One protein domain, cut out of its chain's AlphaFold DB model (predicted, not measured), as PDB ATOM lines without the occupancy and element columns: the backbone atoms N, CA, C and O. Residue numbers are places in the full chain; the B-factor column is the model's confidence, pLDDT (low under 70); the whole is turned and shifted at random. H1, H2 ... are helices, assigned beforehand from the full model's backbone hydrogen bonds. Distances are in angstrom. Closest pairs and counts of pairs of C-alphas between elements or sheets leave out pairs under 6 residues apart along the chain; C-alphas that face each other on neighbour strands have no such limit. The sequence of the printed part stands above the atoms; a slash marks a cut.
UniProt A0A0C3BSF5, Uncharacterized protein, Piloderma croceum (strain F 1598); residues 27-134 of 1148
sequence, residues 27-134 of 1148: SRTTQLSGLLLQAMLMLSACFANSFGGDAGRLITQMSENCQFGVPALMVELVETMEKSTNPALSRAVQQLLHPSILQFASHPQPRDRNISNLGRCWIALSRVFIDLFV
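This is residues 27 to 134 of the 1148 residues of an uncharacterized protein of Piloderma croceum (strain F 1598) (UniProt A0A0C3BSF5). Five helices form an up-and-down bundle, each running against the one before: H1, H3, H4 and H5 in a ring, H2 packed outside on H1. The printed part, 108 residues, is all helix. It is compact, radius of gyration of the C-alphas 13.2 A, spans 39 by 29 by 22 A.

H1, residues 28 to 45, and H2, residues 53 to 64, form a hairpin, H1 touching with residues 38 to 44 alone. H1 only just touches H3, residues 71 to 82, with 3 C-alpha pairs within 8 A. H3 with H4, residues 87 to 105, and H4 with H5, residues 111 to 133, form hairpins. H5 touches H1, closest at C-alphas 115 and 29, 6.9 A. H1, H2, H3 and H5 have every O i to N i+4 pair within hydrogen-bond range, H4 12 of 15.

H1 begins at C-alpha 28 (-55.866, 34.943, 42.451); H5, 33.0 A long, ends at C-alpha 133 (-33.806, 15.716, 41.174).

The printed part has no cut; residues 65 to 69 are under pLDDT 70.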
ATOM      1  N   SER A  27     -60.561  33.845  43.484       79.19
ATOM      2  CA  SER A  27     -59.473  34.772  43.822       79.19
ATOM      3  C   SER A  27     -58.136  34.326  43.214       79.19
ATOM      4  O   SER A  27     -57.897  33.127  43.044       79.19
ATOM      5  N   ARG A  28     -57.219  35.267  42.946       81.94
ATOM      6  CA  ARG A  28     -55.866  34.943  42.451       81.94
ATOM      7  C   ARG A  28     -55.119  34.003  43.388       81.94
ATOM      8  O   ARG A  28     -54.484  33.061  42.927       81.94
ATOM      9  N   THR A  29     -55.261  34.203  44.696       83.00
ATOM     10  CA  THR A  29     -54.661  33.315  45.702       83.00
ATOM     11  C   THR A  29     -55.170  31.877  45.581       83.00
ATOM     12  O   THR A  29     -54.381  30.942  45.676       83.00
ATOM     13  N   THR A  30     -56.457  31.690  45.270       84.38
ATOM     14  CA  THR A  30     -57.066  30.370  45.047       84.38
ATOM     15  C   THR A  30     -56.650  29.757  43.705       84.38
ATOM     16  O   THR A  30     -56.474  28.547  43.601       84.38
ATOM     17  N   GLN A  31     -56.454  30.572  42.664       85.44
ATOM     18  CA  GLN A  31     -55.894  30.099  41.390       85.44
ATOM     19  C   GLN A  31     -54.452  29.603  41.583       85.44
ATOM     20  O   GLN A  31     -54.097  28.519  41.125       85.44
ATOM     21  N   LEU A  32     -53.635  30.366  42.318       89.00
ATOM     22  CA  LEU A  32     -52.258  29.998  42.653       89.00
ATOM     23  C   LEU A  32     -52.185  28.769  43.567       89.00
ATOM     24  O   LEU A  32     -51.284  27.951  43.395       89.00
ATOM     25  N   SER A  33     -53.124  28.601  44.503       89.19
ATOM     26  CA  SER A  33     -53.210  27.375  45.301       89.19
ATOM     27  C   SER A  33     -53.611  26.174  44.436       89.19
ATOM     28  O   SER A  33     -53.025  25.106  44.574       89.19
ATOM     29  N   GLY A  34     -54.527  26.337  43.477       88.56
ATOM     30  CA  GLY A  34     -54.847  25.293  42.497       88.56
ATOM     31  C   GLY A  34     -53.623  24.850  41.686       88.56
ATOM     32  O   GLY A  34     -53.352  23.656  41.576       88.56
ATOM     33  N   LEU A  35     -52.825  25.809  41.200       90.00
ATOM     34  CA  LEU A  35     -51.568  25.525  40.495       90.00
ATOM     35  C   LEU A  35     -50.537  24.818  41.385       90.00
ATOM     36  O   LEU A  35     -49.844  23.918  40.915       90.00
ATOM     37  N   LEU A  36     -50.449  25.191  42.665       91.88
ATOM     38  CA  LEU A  36     -49.577  24.519  43.628       91.88
ATOM     39  C   LEU A  36     -49.998  23.056  43.824       91.88
ATOM     40  O   LEU A  36     -49.151  22.167  43.771       91.88
ATOM     41  N   LEU A  37     -51.300  22.799  43.990       90.38
ATOM     42  CA  LEU A  37     -51.840  21.442  44.114       90.38
ATOM     43  C   LEU A  37     -51.529  20.612  42.861       90.38
ATOM     44  O   LEU A  37     -51.063  19.481  42.972       90.38
ATOM     45  N   GLN A  38     -51.715  21.189  41.672       89.31
ATOM     46  CA  GLN A  38     -51.373  20.529  40.414       89.31
ATOM     47  C   GLN A  38     -49.872  20.208  40.329       89.31
ATOM     48  O   GLN A  38     -49.503  19.111  39.913       89.31
ATOM     49  N   ALA A  39     -48.999  21.121  40.762       91.12
ATOM     50  CA  ALA A  39     -47.556  20.891  40.796       91.12
ATOM     51  C   ALA A  39     -47.160  19.773  41.779       91.12
ATOM     52  O   ALA A  39     -46.312  18.941  41.453       91.12
ATOM     53  N   MET A  40     -47.807  19.700  42.946       91.12
ATOM     54  CA  MET A  40     -47.620  18.607  43.909       91.12
ATOM     55  C   MET A  40     -48.106  17.264  43.349       91.12
ATOM     56  O   MET A  40     -47.432  16.248  43.507       91.12
ATOM     57  N   LEU A  41     -49.242  17.254  42.649       89.69
ATOM     58  CA  LEU A  41     -49.767  16.051  42.008       89.69
ATOM     59  C   LEU A  41     -48.853  15.564  40.883       89.69
ATOM     60  O   LEU A  41     -48.582  14.367  40.817       89.69
ATOM     61  N   MET A  42     -48.304  16.467  40.063       88.38
ATOM     62  CA  MET A  42     -47.283  16.106  39.070       88.38
ATOM     63  C   MET A  42     -46.064  15.455  39.726       88.38
ATOM     64  O   MET A  42     -45.618  14.408  39.266       88.38
ATOM     65  N   LEU A  43     -45.567  16.022  40.834       89.94
ATOM     66  CA  LEU A  43     -44.467  15.423  41.592       89.94
ATOM     67  C   LEU A  43     -44.840  14.024  42.100       89.94
ATOM     68  O   LEU A  43     -44.052  13.095  41.955       89.94
ATOM     69  N   SER A  44     -46.044  13.844  42.648       88.06
ATOM     70  CA  SER A  44     -46.508  12.530  43.110       88.06
ATOM     71  C   SER A  44     -46.638  11.515  41.964       88.06
ATOM     72  O   SER A  44     -46.259  10.357  42.124       88.06
ATOM     73  N   ALA A  45     -47.068  11.940  40.772       87.19
ATOM     74  CA  ALA A  45     -47.204  11.069  39.607       87.19
ATOM     75  C   ALA A  45     -45.854  10.485  39.151       87.19
ATOM     76  O   ALA A  45     -45.802   9.325  38.739       87.19
ATOM     77  N   CYS A  46     -44.748  11.224  39.312       86.56
ATOM     78  CA  CYS A  46     -43.396  10.716  39.046       86.56
ATOM     79  C   CYS A  46     -43.020   9.505  39.919       86.56
ATOM     80  O   CYS A  46     -42.140   8.728  39.553       86.56
ATOM     81  N   PHE A  47     -43.700   9.313  41.052       88.94
ATOM     82  CA  PHE A  47     -43.466   8.221  41.995       88.94
ATOM     83  C   PHE A  47     -44.660   7.260  42.094       88.94
ATOM     84  O   PHE A  47     -44.812   6.594  43.117       88.94
ATOM     85  N   ALA A  48     -45.494   7.146  41.051       83.81
ATOM     86  CA  ALA A  48     -46.714   6.326  41.058       83.81
ATOM     87  C   ALA A  48     -46.501   4.894  41.598       83.81
ATOM     88  O   ALA A  48     -47.291   4.409  42.405       83.81
ATOM     89  N   ASN A  49     -45.380   4.255  41.241       85.38
ATOM     90  CA  ASN A  49     -45.031   2.889  41.664       85.38
ATOM     91  C   ASN A  49     -44.673   2.760  43.156       85.38
ATOM     92  O   ASN A  49     -44.538   1.649  43.661       85.38
ATOM     93  N   SER A  50     -44.474   3.881  43.854       85.75
ATOM     94  CA  SER A  50     -44.100   3.909  45.271       85.75
ATOM     95  C   SER A  50     -45.303   3.927  46.220       85.75
ATOM     96  O   SER A  50     -45.129   3.742  47.427       85.75
ATOM     97  N   PHE A  51     -46.510   4.150  45.700       86.25
ATOM     98  CA  PHE A  51     -47.736   4.234  46.487       86.25
ATOM     99  C   PHE A  51     -48.477   2.893  46.512       86.25
ATOM    100  O   PHE A  51     -48.598   2.211  45.497       86.25
ATOM    101  N   GLY A  52     -49.007   2.513  47.681       78.12
ATOM    102  CA  GLY A  52     -49.909   1.362  47.803       78.12
ATOM    103  C   GLY A  52     -51.235   1.580  47.059       78.12
ATOM    104  O   GLY A  52     -51.597   2.715  46.754       78.12
ATOM    105  N   GLY A  53     -51.987   0.504  46.798       73.75
ATOM    106  CA  GLY A  53     -53.191   0.540  45.950       73.75
ATOM    107  C   GLY A  53     -54.252   1.572  46.360       73.75
ATOM    108  O   GLY A  53     -54.836   2.217  45.490       73.75
ATOM    109  N   ASP A  54     -54.461   1.784  47.660       76.38
ATOM    110  CA  ASP A  54     -55.425   2.774  48.161       76.38
ATOM    111  C   ASP A  54     -54.895   4.215  48.045       76.38
ATOM    112  O   ASP A  54     -55.617   5.101  47.591       76.38
ATOM    113  N   ALA A  55     -53.615   4.444  48.361       75.88
ATOM    114  CA  ALA A  55     -52.961   5.751  48.241       75.88
ATOM    115  C   ALA A  55     -52.849   6.213  46.774       75.88
ATOM    116  O   ALA A  55     -53.116   7.371  46.462       75.88
ATOM    117  N   GLY A  56     -52.523   5.296  45.856       77.12
ATOM    118  CA  GLY A  56     -52.461   5.579  44.419       77.12
ATOM    119  C   GLY A  56     -53.826   5.933  43.818       77.12
ATOM    120  O   GLY A  56     -53.934   6.864  43.017       77.12
ATOM    121  N   ARG A  57     -54.900   5.245  44.242       78.56
ATOM    122  CA  ARG A  57     -56.279   5.584  43.841       78.56
ATOM    123  C   ARG A  57     -56.683   6.978  44.307       78.56
ATOM    124  O   ARG A  57     -57.282   7.708  43.524       78.56
ATOM    125  N   LEU A  58     -56.324   7.351  45.534       79.69
ATOM    126  CA  LEU A  58     -56.642   8.655  46.115       79.69
ATOM    127  C   LEU A  58     -55.951   9.793  45.340       79.69
ATOM    128  O   LEU A  58     -56.614  10.740  44.927       79.69
ATOM    129  N   ILE A  59     -54.663   9.640  45.008       81.56
ATOM    130  CA  ILE A  59     -53.918  10.592  44.157       81.56
ATOM    131  C   ILE A  59     -54.563  10.726  42.767       81.56
ATOM    132  O   ILE A  59     -54.691  11.830  42.239       81.56
ATOM    133  N   THR A  60     -55.024   9.615  42.185       80.75
ATOM    134  CA  THR A  60     -55.664   9.620  40.859       80.75
ATOM    135  C   THR A  60     -57.031  10.317  40.911       80.75
ATOM    136  O   THR A  60     -57.313  11.175  40.079       80.75
ATOM    137  N   GLN A  61     -57.840  10.055  41.942       80.12
ATOM    138  CA  GLN A  61     -59.121  10.738  42.170       80.12
ATOM    139  C   GLN A  61     -58.959  12.242  42.434       80.12
ATOM    140  O   GLN A  61     -59.771  13.048  41.975       80.12
ATOM    141  N   MET A  62     -57.906  12.641  43.153       78.62
ATOM    142  CA  MET A  62     -57.559  14.052  43.342       78.62
ATOM    143  C   MET A  62     -57.141  14.705  42.021       78.62
ATOM    144  O   MET A  62     -57.534  15.841  41.757       78.62
ATOM    145  N   SER A  63     -56.410  13.979  41.164       76.19
ATOM    146  CA  SER A  63     -55.983  14.471  39.848       76.19
ATOM    147  C   SER A  63     -57.160  14.806  38.921       76.19
ATOM    148  O   SER A  63     -57.127  15.819  38.223       76.19
ATOM    149  N   GLU A  64     -58.249  14.037  38.993       74.12
ATOM    150  CA  GLU A  64     -59.469  14.258  38.205       74.12
ATOM    151  C   GLU A  64     -60.287  15.476  38.684       74.12
ATOM    152  O   GLU A  64     -61.019  16.075  37.898       74.12
ATOM    153  N   ASN A  65     -60.114  15.903  39.945       66.62
ATOM    154  CA  ASN A  65     -60.891  16.971  40.592       66.62
ATOM    155  C   ASN A  65     -60.078  18.249  40.914       66.62
ATOM    156  O   ASN A  65     -60.516  19.077  41.713       66.62
ATOM    157  N   CYS A  66     -58.915  18.452  40.281       61.97
ATOM    158  CA  CYS A  66     -57.920  19.500  40.604       61.97
ATOM    159  C   CYS A  66     -58.376  20.969  40.535       61.97
ATOM    160  O   CYS A  66     -57.579  21.866  40.808       61.97
ATOM    161  N   GLN A  67     -59.612  21.263  40.132       58.78
ATOM    162  CA  GLN A  67     -60.023  22.636  39.815       58.78
ATOM    163  C   GLN A  67     -60.144  23.549  41.047       58.78
ATOM    164  O   GLN A  67     -60.130  24.771  40.899       58.78
ATOM    165  N   PHE A  68     -60.214  22.991  42.260       59.59
ATOM    166  CA  PHE A  68     -60.379  23.761  43.493       59.59
ATOM    167  C   PHE A  68     -59.204  23.507  44.448       59.59
ATOM    168  O   PHE A  68     -59.157  22.496  45.141       59.59
ATOM    169  N   GLY A  69     -58.241  24.435  44.493       60.03
ATOM    170  CA  GLY A  69     -57.060  24.380  45.366       60.03
ATOM    171  C   GLY A  69     -57.383  24.617  46.845       60.03
ATOM    172  O   GLY A  69     -56.970  25.630  47.413       60.03
ATOM    173  N   VAL A  70     -58.150  23.711  47.456       74.38
ATOM    174  CA  VAL A  70     -58.539  23.771  48.872       74.38
ATOM    175  C   VAL A  70     -57.345  23.360  49.748       74.38
ATOM    176  O   VAL A  70     -56.803  22.275  49.536       74.38
ATOM    177  N   PRO A  71     -56.949  24.154  50.764       79.44
ATOM    178  CA  PRO A  71     -55.813  23.826  51.631       79.44
ATOM    179  C   PRO A  71     -55.909  22.445  52.298       79.44
ATOM    180  O   PRO A  71     -54.899  21.767  52.450       79.44
ATOM    181  N   ALA A  72     -57.122  21.989  52.628       82.31
ATOM    182  CA  ALA A  72     -57.355  20.661  53.201       82.31
ATOM    183  C   ALA A  72     -56.905  19.515  52.274       82.31
ATOM    184  O   ALA A  72     -56.272  18.572  52.738       82.31
ATOM    185  N   LEU A  73     -57.155  19.630  50.963       83.81
ATOM    186  CA  LEU A  73     -56.717  18.634  49.976       83.81
ATOM    187  C   LEU A  73     -55.188  18.587  49.865       83.81
ATOM    188  O   LEU A  73     -54.617  17.527  49.642       83.81
ATOM    189  N   MET A  74     -54.506  19.721  50.043       88.12
ATOM    190  CA  MET A  74     -53.041  19.746  50.048       88.12
ATOM    191  C   MET A  74     -52.466  19.011  51.258       88.12
ATOM    192  O   MET A  74     -51.474  18.306  51.111       88.12
ATOM    193  N   VAL A  75     -53.084  19.157  52.436       89.25
ATOM    194  CA  VAL A  75     -52.673  18.431  53.649       89.25
ATOM    195  C   VAL A  75     -52.857  16.928  53.450       89.25
ATOM    196  O   VAL A  75     -51.910  16.173  53.642       89.25
ATOM    197  N   GLU A  76     -54.026  16.499  52.967       87.56
ATOM    198  CA  GLU A  76     -54.310  15.084  52.688       87.56
ATOM    199  C   GLU A  76     -53.341  14.488  51.648       87.56
ATOM    200  O   GLU A  76     -52.853  13.364  51.807       87.56
ATOM    201  N   LEU A  77     -52.995  15.257  50.609       88.44
ATOM    202  CA  LEU A  77     -52.008  14.844  49.613       88.44
ATOM    203  C   LEU A  77     -50.612  14.688  50.231       88.44
ATOM    204  O   LEU A  77     -49.950  13.684  49.978       88.44
ATOM    205  N   VAL A  78     -50.167  15.636  51.061       91.19
ATOM    206  CA  VAL A  78     -48.867  15.560  51.748       91.19
ATOM    207  C   VAL A  78     -48.798  14.349  52.675       91.19
ATOM    208  O   VAL A  78     -47.841  13.583  52.586       91.19
ATOM    209  N   GLU A  79     -49.826  14.112  53.492       89.88
ATOM    210  CA  GLU A  79     -49.906  12.933  54.368       89.88
ATOM    211  C   GLU A  79     -49.877  11.616  53.574       89.88
ATOM    212  O   GLU A  79     -49.358  10.596  54.035       89.88
ATOM    213  N   THR A  80     -50.429  11.621  52.358       88.31
ATOM    214  CA  THR A  80     -50.375  10.474  51.443       88.31
ATOM    215  C   THR A  80     -48.981  10.309  50.831       88.31
ATOM    216  O   THR A  80     -48.488   9.184  50.725       88.31
ATOM    217  N   MET A  81     -48.307  11.411  50.485       88.12
ATOM    218  CA  MET A  81     -46.931  11.412  49.977       88.12
ATOM    219  C   MET A  81     -45.921  10.900  51.017       88.12
ATOM    220  O   MET A  81     -45.006  10.156  50.661       88.12
ATOM    221  N   GLU A  82     -46.114  11.217  52.301       89.50
ATOM    222  CA  GLU A  82     -45.276  10.714  53.401       89.50
ATOM    223  C   GLU A  82     -45.345   9.185  53.556       89.50
ATOM    224  O   GLU A  82     -44.358   8.562  53.950       89.50
ATOM    225  N   LYS A  83     -46.477   8.565  53.189       87.56
ATOM    226  CA  LYS A  83     -46.690   7.103  53.216       87.56
ATOM    227  C   LYS A  83     -46.074   6.367  52.017       87.56
ATOM    228  O   LYS A  83     -46.280   5.160  51.878       87.56
ATOM    229  N   SER A  84     -45.353   7.064  51.138       87.88
ATOM    230  CA  SER A  84     -44.632   6.448  50.021       87.88
ATOM    231  C   SER A  84     -43.635   5.391  50.509       87.88
ATOM    232  O   SER A  84     -42.941   5.570  51.508       87.88
ATOM    233  N   THR A  85     -43.508   4.299  49.753       89.44
ATOM    234  CA  THR A  85     -42.454   3.292  49.971       89.44
ATOM    235  C   THR A  85     -41.059   3.796  49.578       89.44
ATOM    236  O   THR A  85     -40.066   3.156  49.920       89.44
ATOM    237  N   ASN A  86     -40.955   4.944  48.892       90.06
ATOM    238  CA  ASN A  86     -39.681   5.578  48.567       90.06
ATOM    239  C   ASN A  86     -39.194   6.453  49.747       90.06
ATOM    240  O   ASN A  86     -39.797   7.495  50.031       90.06
ATOM    241  N   PRO A  87     -38.078   6.093  50.413       89.31
ATOM    242  CA  PRO A  87     -37.610   6.790  51.610       89.31
ATOM    243  C   PRO A  87     -37.083   8.204  51.333       89.31
ATOM    244  O   PRO A  87     -37.090   9.029  52.244       89.31
ATOM    245  N   ALA A  88     -36.622   8.498  50.112       88.69
ATOM    246  CA  ALA A  88     -36.152   9.835  49.745       88.69
ATOM    247  C   ALA A  88     -37.331  10.809  49.624       88.69
ATOM    248  O   ALA A  88     -37.310  11.872  50.240       88.69
ATOM    249  N   LEU A  89     -38.397  10.399  48.923       91.31
ATOM    250  CA  LEU A  89     -39.620  11.195  48.792       91.31
ATOM    251  C   LEU A  89     -40.269  11.448  50.157       91.31
ATOM    252  O   LEU A  89     -40.553  12.596  50.492       91.31
ATOM    253  N   SER A  90     -40.461  10.391  50.952       91.06
ATOM    254  CA  SER A  90     -41.069  10.493  52.286       91.06
ATOM    255  C   SER A  90     -40.291  11.467  53.185       91.06
ATOM    256  O   SER A  90     -40.879  12.380  53.766       91.06
ATOM    257  N   ARG A  91     -38.952  11.366  53.214       93.00
ATOM    258  CA  ARG A  91     -38.089  12.263  53.999       93.00
ATOM    259  C   ARG A  91     -38.151  13.715  53.518       93.00
ATOM    260  O   ARG A  91     -38.308  14.608  54.348       93.00
ATOM    261  N   ALA A  92     -38.024  13.954  52.211       92.38
ATOM    262  CA  ALA A  92     -38.022  15.304  51.646       92.38
ATOM    263  C   ALA A  92     -39.360  16.018  51.900       92.38
ATOM    264  O   ALA A  92     -39.385  17.173  52.327       92.38
ATOM    265  N   VAL A  93     -40.479  15.311  51.719       92.12
ATOM    266  CA  VAL A  93     -41.824  15.839  51.985       92.12
ATOM    267  C   VAL A  93     -42.001  16.171  53.466       92.12
ATOM    268  O   VAL A  93     -42.412  17.289  53.782       92.12
ATOM    269  N   GLN A  94     -41.629  15.252  54.363       92.69
ATOM    270  CA  GLN A  94     -41.783  15.430  55.808       92.69
ATOM    271  C   GLN A  94     -40.944  16.597  56.354       92.69
ATOM    272  O   GLN A  94     -41.402  17.338  57.223       92.69
ATOM    273  N   GLN A  95     -39.717  16.776  55.856       91.94
ATOM    274  CA  GLN A  95     -38.800  17.804  56.362       91.94
ATOM    275  C   GLN A  95     -39.031  19.187  55.746       91.94
ATOM    276  O   GLN A  95     -38.907  20.190  56.449       91.94
ATOM    277  N   LEU A  96     -39.338  19.259  54.447       91.56
ATOM    278  CA  LEU A  96     -39.321  20.521  53.702       91.56
ATOM    279  C   LEU A  96     -40.729  21.030  53.366       91.56
ATOM    280  O   LEU A  96     -40.992  22.225  53.510       91.56
ATOM    281  N   LEU A  97     -41.643  20.153  52.934       92.88
ATOM    282  CA  LEU A  97     -42.952  20.548  52.391       92.88
ATOM    283  C   LEU A  97     -44.064  20.570  53.442       92.88
ATOM    284  O   LEU A  97     -44.817  21.544  53.518       92.88
ATOM    285  N   HIS A  98     -44.150  19.532  54.272       93.25
ATOM    286  CA  HIS A  98     -45.238  19.349  55.231       93.25
ATOM    287  C   HIS A  98     -45.404  20.507  56.234       93.25
ATOM    288  O   HIS A  98     -46.532  20.991  56.375       93.25
ATOM    289  N   PRO A  99     -44.335  21.062  56.849       92.31
ATOM    290  CA  PRO A  99     -44.479  22.184  57.781       92.31
ATOM    291  C   PRO A  99     -45.103  23.428  57.133       92.31
ATOM    292  O   PRO A  99     -45.955  24.086  57.729       92.31
ATOM    293  N   SER A 100     -44.712  23.724  55.889       91.88
ATOM    294  CA  SER A 100     -45.197  24.896  55.149       91.88
ATOM    295  C   SER A 100     -46.674  24.748  54.766       91.88
ATOM    296  O   SER A 100     -47.450  25.691  54.923       91.88
ATOM    297  N   ILE A 101     -47.083  23.551  54.326       91.44
ATOM    298  CA  ILE A 101     -48.473  23.254  53.948       91.44
ATOM    299  C   ILE A 101     -49.401  23.289  55.169       91.44
ATOM    300  O   ILE A 101     -50.475  23.884  55.091       91.44
ATOM    301  N   LEU A 102     -48.977  22.748  56.318       90.69
ATOM    302  CA  LEU A 102     -49.738  22.858  57.571       90.69
ATOM    303  C   LEU A 102     -49.902  24.314  58.020       90.69
ATOM    304  O   LEU A 102     -50.988  24.717  58.439       90.69
ATOM    305  N   GLN A 103     -48.844  25.123  57.911       87.81
ATOM    306  CA  GLN A 103     -48.908  26.544  58.248       87.81
ATOM    307  C   GLN A 103     -49.896  27.295  57.342       87.81
ATOM    308  O   GLN A 103     -50.672  28.119  57.833       87.81
ATOM    309  N   PHE A 104     -49.913  26.985  56.044       88.19
ATOM    310  CA  PHE A 104     -50.868  27.540  55.085       88.19
ATOM    311  C   PHE A 104     -52.314  27.080  55.340       88.19
ATOM    312  O   PHE A 104     -53.230  27.892  55.251       88.19
ATOM    313  N   ALA A 105     -52.522  25.814  55.712       86.12
ATOM    314  CA  ALA A 105     -53.842  25.236  55.984       86.12
ATOM    315  C   ALA A 105     -54.407  25.550  57.386       86.12
ATOM    316  O   ALA A 105     -55.523  25.140  57.709       86.12
ATOM    317  N   SER A 106     -53.650  26.257  58.229       81.94
ATOM    318  CA  SER A 106     -54.091  26.674  59.565       81.94
ATOM    319  C   SER A 106     -55.276  27.665  59.522       81.94
ATOM    320  O   SER A 106     -55.735  28.065  58.455       81.94
ATOM    321  N   HIS A 107     -55.825  28.030  60.691       72.88
ATOM    322  CA  HIS A 107     -57.029  28.876  60.835       72.88
ATOM    323  C   HIS A 107     -57.008  30.136  59.949       72.88
ATOM    324  O   HIS A 107     -55.922  30.644  59.681       72.88
ATOM    325  N   PRO A 108     -58.173  30.685  59.543       73.88
ATOM    326  CA  PRO A 108     -58.249  31.829  58.632       73.88
ATOM    327  C   PRO A 108     -57.338  32.980  59.079       73.88
ATOM    328  O   PRO A 108     -57.515  33.559  60.150       73.88
ATOM    329  N   GLN A 109     -56.343  33.282  58.245       77.69
ATOM    330  CA  GLN A 109     -55.329  34.308  58.486       77.69
ATOM    331  C   GLN A 109     -55.633  35.579  57.674       77.69
ATOM    332  O   GLN A 109     -56.313  35.496  56.648       77.69
ATOM    333  N   PRO A 110     -55.114  36.757  58.080       79.44
ATOM    334  CA  PRO A 110     -55.174  37.961  57.248       79.44
ATOM    335  C   PRO A 110     -54.526  37.724  55.874       79.44
ATOM    336  O   PRO A 110     -53.597  36.921  55.751       79.44
ATOM    337  N   ARG A 111     -55.013  38.429  54.840       78.12
ATOM    338  CA  ARG A 111     -54.661  38.166  53.431       78.12
ATOM    339  C   ARG A 111     -53.154  38.128  53.186       78.12
ATOM    340  O   ARG A 111     -52.673  37.161  52.604       78.12
ATOM    341  N   ASP A 112     -52.418  39.124  53.663       80.50
ATOM    342  CA  ASP A 112     -50.975  39.231  53.407       80.50
ATOM    343  C   ASP A 112     -50.214  38.046  54.001       80.50
ATOM    344  O   ASP A 112     -49.320  37.474  53.379       80.50
ATOM    345  N   ARG A 113     -50.644  37.583  55.178       85.00
ATOM    346  CA  ARG A 113     -50.063  36.402  55.815       85.00
ATOM    347  C   ARG A 113     -50.399  35.123  55.053       85.00
ATOM    348  O   ARG A 113     -49.537  34.258  54.913       85.00
ATOM    349  N   ASN A 114     -51.607  35.030  54.500       87.00
ATOM    350  CA  ASN A 114     -52.007  33.923  53.636       87.00
ATOM    351  C   ASN A 114     -51.159  33.866  52.346       87.00
ATOM    352  O   ASN A 114     -50.647  32.808  51.987       87.00
ATOM    353  N   ILE A 115     -50.924  35.015  51.698       88.50
ATOM    354  CA  ILE A 115     -50.051  35.134  50.514       88.50
ATOM    355  C   ILE A 115     -48.602  34.768  50.861       88.50
ATOM    356  O   ILE A 115     -47.961  34.020  50.121       88.50
ATOM    357  N   SER A 116     -48.096  35.240  52.004       90.56
ATOM    358  CA  SER A 116     -46.752  34.900  52.483       90.56
ATOM    359  C   SER A 116     -46.595  33.392  52.712       90.56
ATOM    360  O   SER A 116     -45.627  32.793  52.240       90.56
ATOM    361  N   ASN A 117     -47.567  32.748  53.369       91.12
ATOM    362  CA  ASN A 117     -47.548  31.300  53.592       91.12
ATOM    363  C   ASN A 117     -47.634  30.520  52.273       91.12
ATOM    364  O   ASN A 117     -46.889  29.563  52.087       91.12
ATOM    365  N   LEU A 118     -48.475  30.954  51.326       92.19
ATOM    366  CA  LEU A 118     -48.529  30.361  49.989       92.19
ATOM    367  C   LEU A 118     -47.169  30.459  49.279       92.19
ATOM    368  O   LEU A 118     -46.714  29.491  48.670       92.19
ATOM    369  N   GLY A 119     -46.492  31.605  49.400       94.25
ATOM    370  CA  GLY A 119     -45.133  31.797  48.899       94.25
ATOM    371  C   GLY A 119     -44.134  30.815  49.513       94.25
ATOM    372  O   GLY A 119     -43.340  30.214  48.789       94.25
ATOM    373  N   ARG A 120     -44.220  30.562  50.825       94.44
ATOM    374  CA  ARG A 120     -43.398  29.543  51.507       94.44
ATOM    375  C   ARG A 120     -43.664  28.137  50.990       94.44
ATOM    376  O   ARG A 120     -42.707  27.396  50.799       94.44
ATOM    377  N   CYS A 121     -44.914  27.784  50.697       94.94
ATOM    378  CA  CYS A 121     -45.241  26.490  50.099       94.94
ATOM    379  C   CYS A 121     -44.586  26.304  48.721       94.94
ATOM    380  O   CYS A 121     -44.046  25.235  48.446       94.94
ATOM    381  N   TRP A 122     -44.558  27.342  47.879       96.44
ATOM    382  CA  TRP A 122     -43.852  27.303  46.589       96.44
ATOM    383  C   TRP A 122     -42.331  27.151  46.745       96.44
ATOM    384  O   TRP A 122     -41.714  26.362  46.027       96.44
ATOM    385  N   ILE A 123     -41.726  27.854  47.710       96.56
ATOM    386  CA  ILE A 123     -40.296  27.707  48.040       96.56
ATOM    387  C   ILE A 123     -40.010  26.285  48.536       96.56
ATOM    388  O   ILE A 123     -39.042  25.662  48.106       96.56
ATOM    389  N   ALA A 124     -40.859  25.753  49.414       95.19
ATOM    390  CA  ALA A 124     -40.732  24.405  49.949       95.19
ATOM    391  C   ALA A 124     -40.848  23.333  48.857       95.19
ATOM    392  O   ALA A 124     -40.025  22.421  48.807       95.19
ATOM    393  N   LEU A 125     -41.811  23.474  47.940       95.38
ATOM    394  CA  LEU A 125     -41.961  22.571  46.799       95.38
ATOM    395  C   LEU A 125     -40.732  22.610  45.883       95.38
ATOM    396  O   LEU A 125     -40.261  21.561  45.449       95.38
ATOM    397  N   SER A 126     -40.178  23.800  45.631       95.75
ATOM    398  CA  SER A 126     -38.922  23.951  44.885       95.75
ATOM    399  C   SER A 126     -37.764  23.208  45.560       95.75
ATOM    400  O   SER A 126     -37.035  22.478  44.893       95.75
ATOM    401  N   ARG A 127     -37.629  23.328  46.889       94.19
ATOM    402  CA  ARG A 127     -36.593  22.618  47.656       94.19
ATOM    403  C   ARG A 127     -36.743  21.103  47.562       94.19
ATOM    404  O   ARG A 127     -35.752  20.441  47.288       94.19
ATOM    405  N   VAL A 128     -37.959  20.571  47.725       94.25
ATOM    406  CA  VAL A 128     -38.225  19.131  47.551       94.25
ATOM    407  C   VAL A 128     -37.862  18.674  46.143       94.25
ATOM    408  O   VAL A 128     -37.243  17.630  45.977       94.25
ATOM    409  N   PHE A 129     -38.219  19.458  45.125       93.12
ATOM    410  CA  PHE A 129     -37.884  19.116  43.749       93.12
ATOM    411  C   PHE A 129     -36.368  19.059  43.536       93.12
ATOM    412  O   PHE A 129     -35.865  18.097  42.967       93.12
ATOM    413  N   ILE A 130     -35.638  20.074  44.005       92.19
ATOM    414  CA  ILE A 130     -34.180  20.147  43.869       92.19
ATOM    415  C   ILE A 130     -33.496  18.989  44.615       92.19
ATOM    416  O   ILE A 130     -32.608  18.370  44.038       92.19
ATOM    417  N   ASP A 131     -33.940  18.676  45.836       91.69
ATOM    418  CA  ASP A 131     -33.402  17.592  46.676       91.69
ATOM    419  C   ASP A 131     -33.596  16.201  46.046       91.69
ATOM    420  O   ASP A 131     -32.730  15.338  46.148       91.69
ATOM    421  N   LEU A 132     -34.715  15.984  45.347       91.62
ATOM    422  CA  LEU A 132     -35.008  14.708  44.685       91.62
ATOM    423  C   LEU A 132     -34.402  14.588  43.282       91.62
ATOM    424  O   LEU A 132     -34.183  13.470  42.813       91.62
ATOM    425  N   PHE A 133     -34.200  15.708  42.584       90.31
ATOM    426  CA  PHE A 133     -33.806  15.716  41.174       90.31
ATOM    427  C   PHE A 133     -32.300  15.876  40.960       90.31
ATOM    428  O   PHE A 133     -31.764  15.303  40.012       90.31
ATOM    429  N   VAL A 134     -31.614  16.670  41.788       89.75
ATOM    430  CA  VAL A 134     -30.183  16.937  41.598       89.75
ATOM    431  C   VAL A 134     -29.367  15.823  42.257       89.75
ATOM    432  O   VAL A 134     -29.408  15.688  43.476       89.75
TER     433      VAL A 134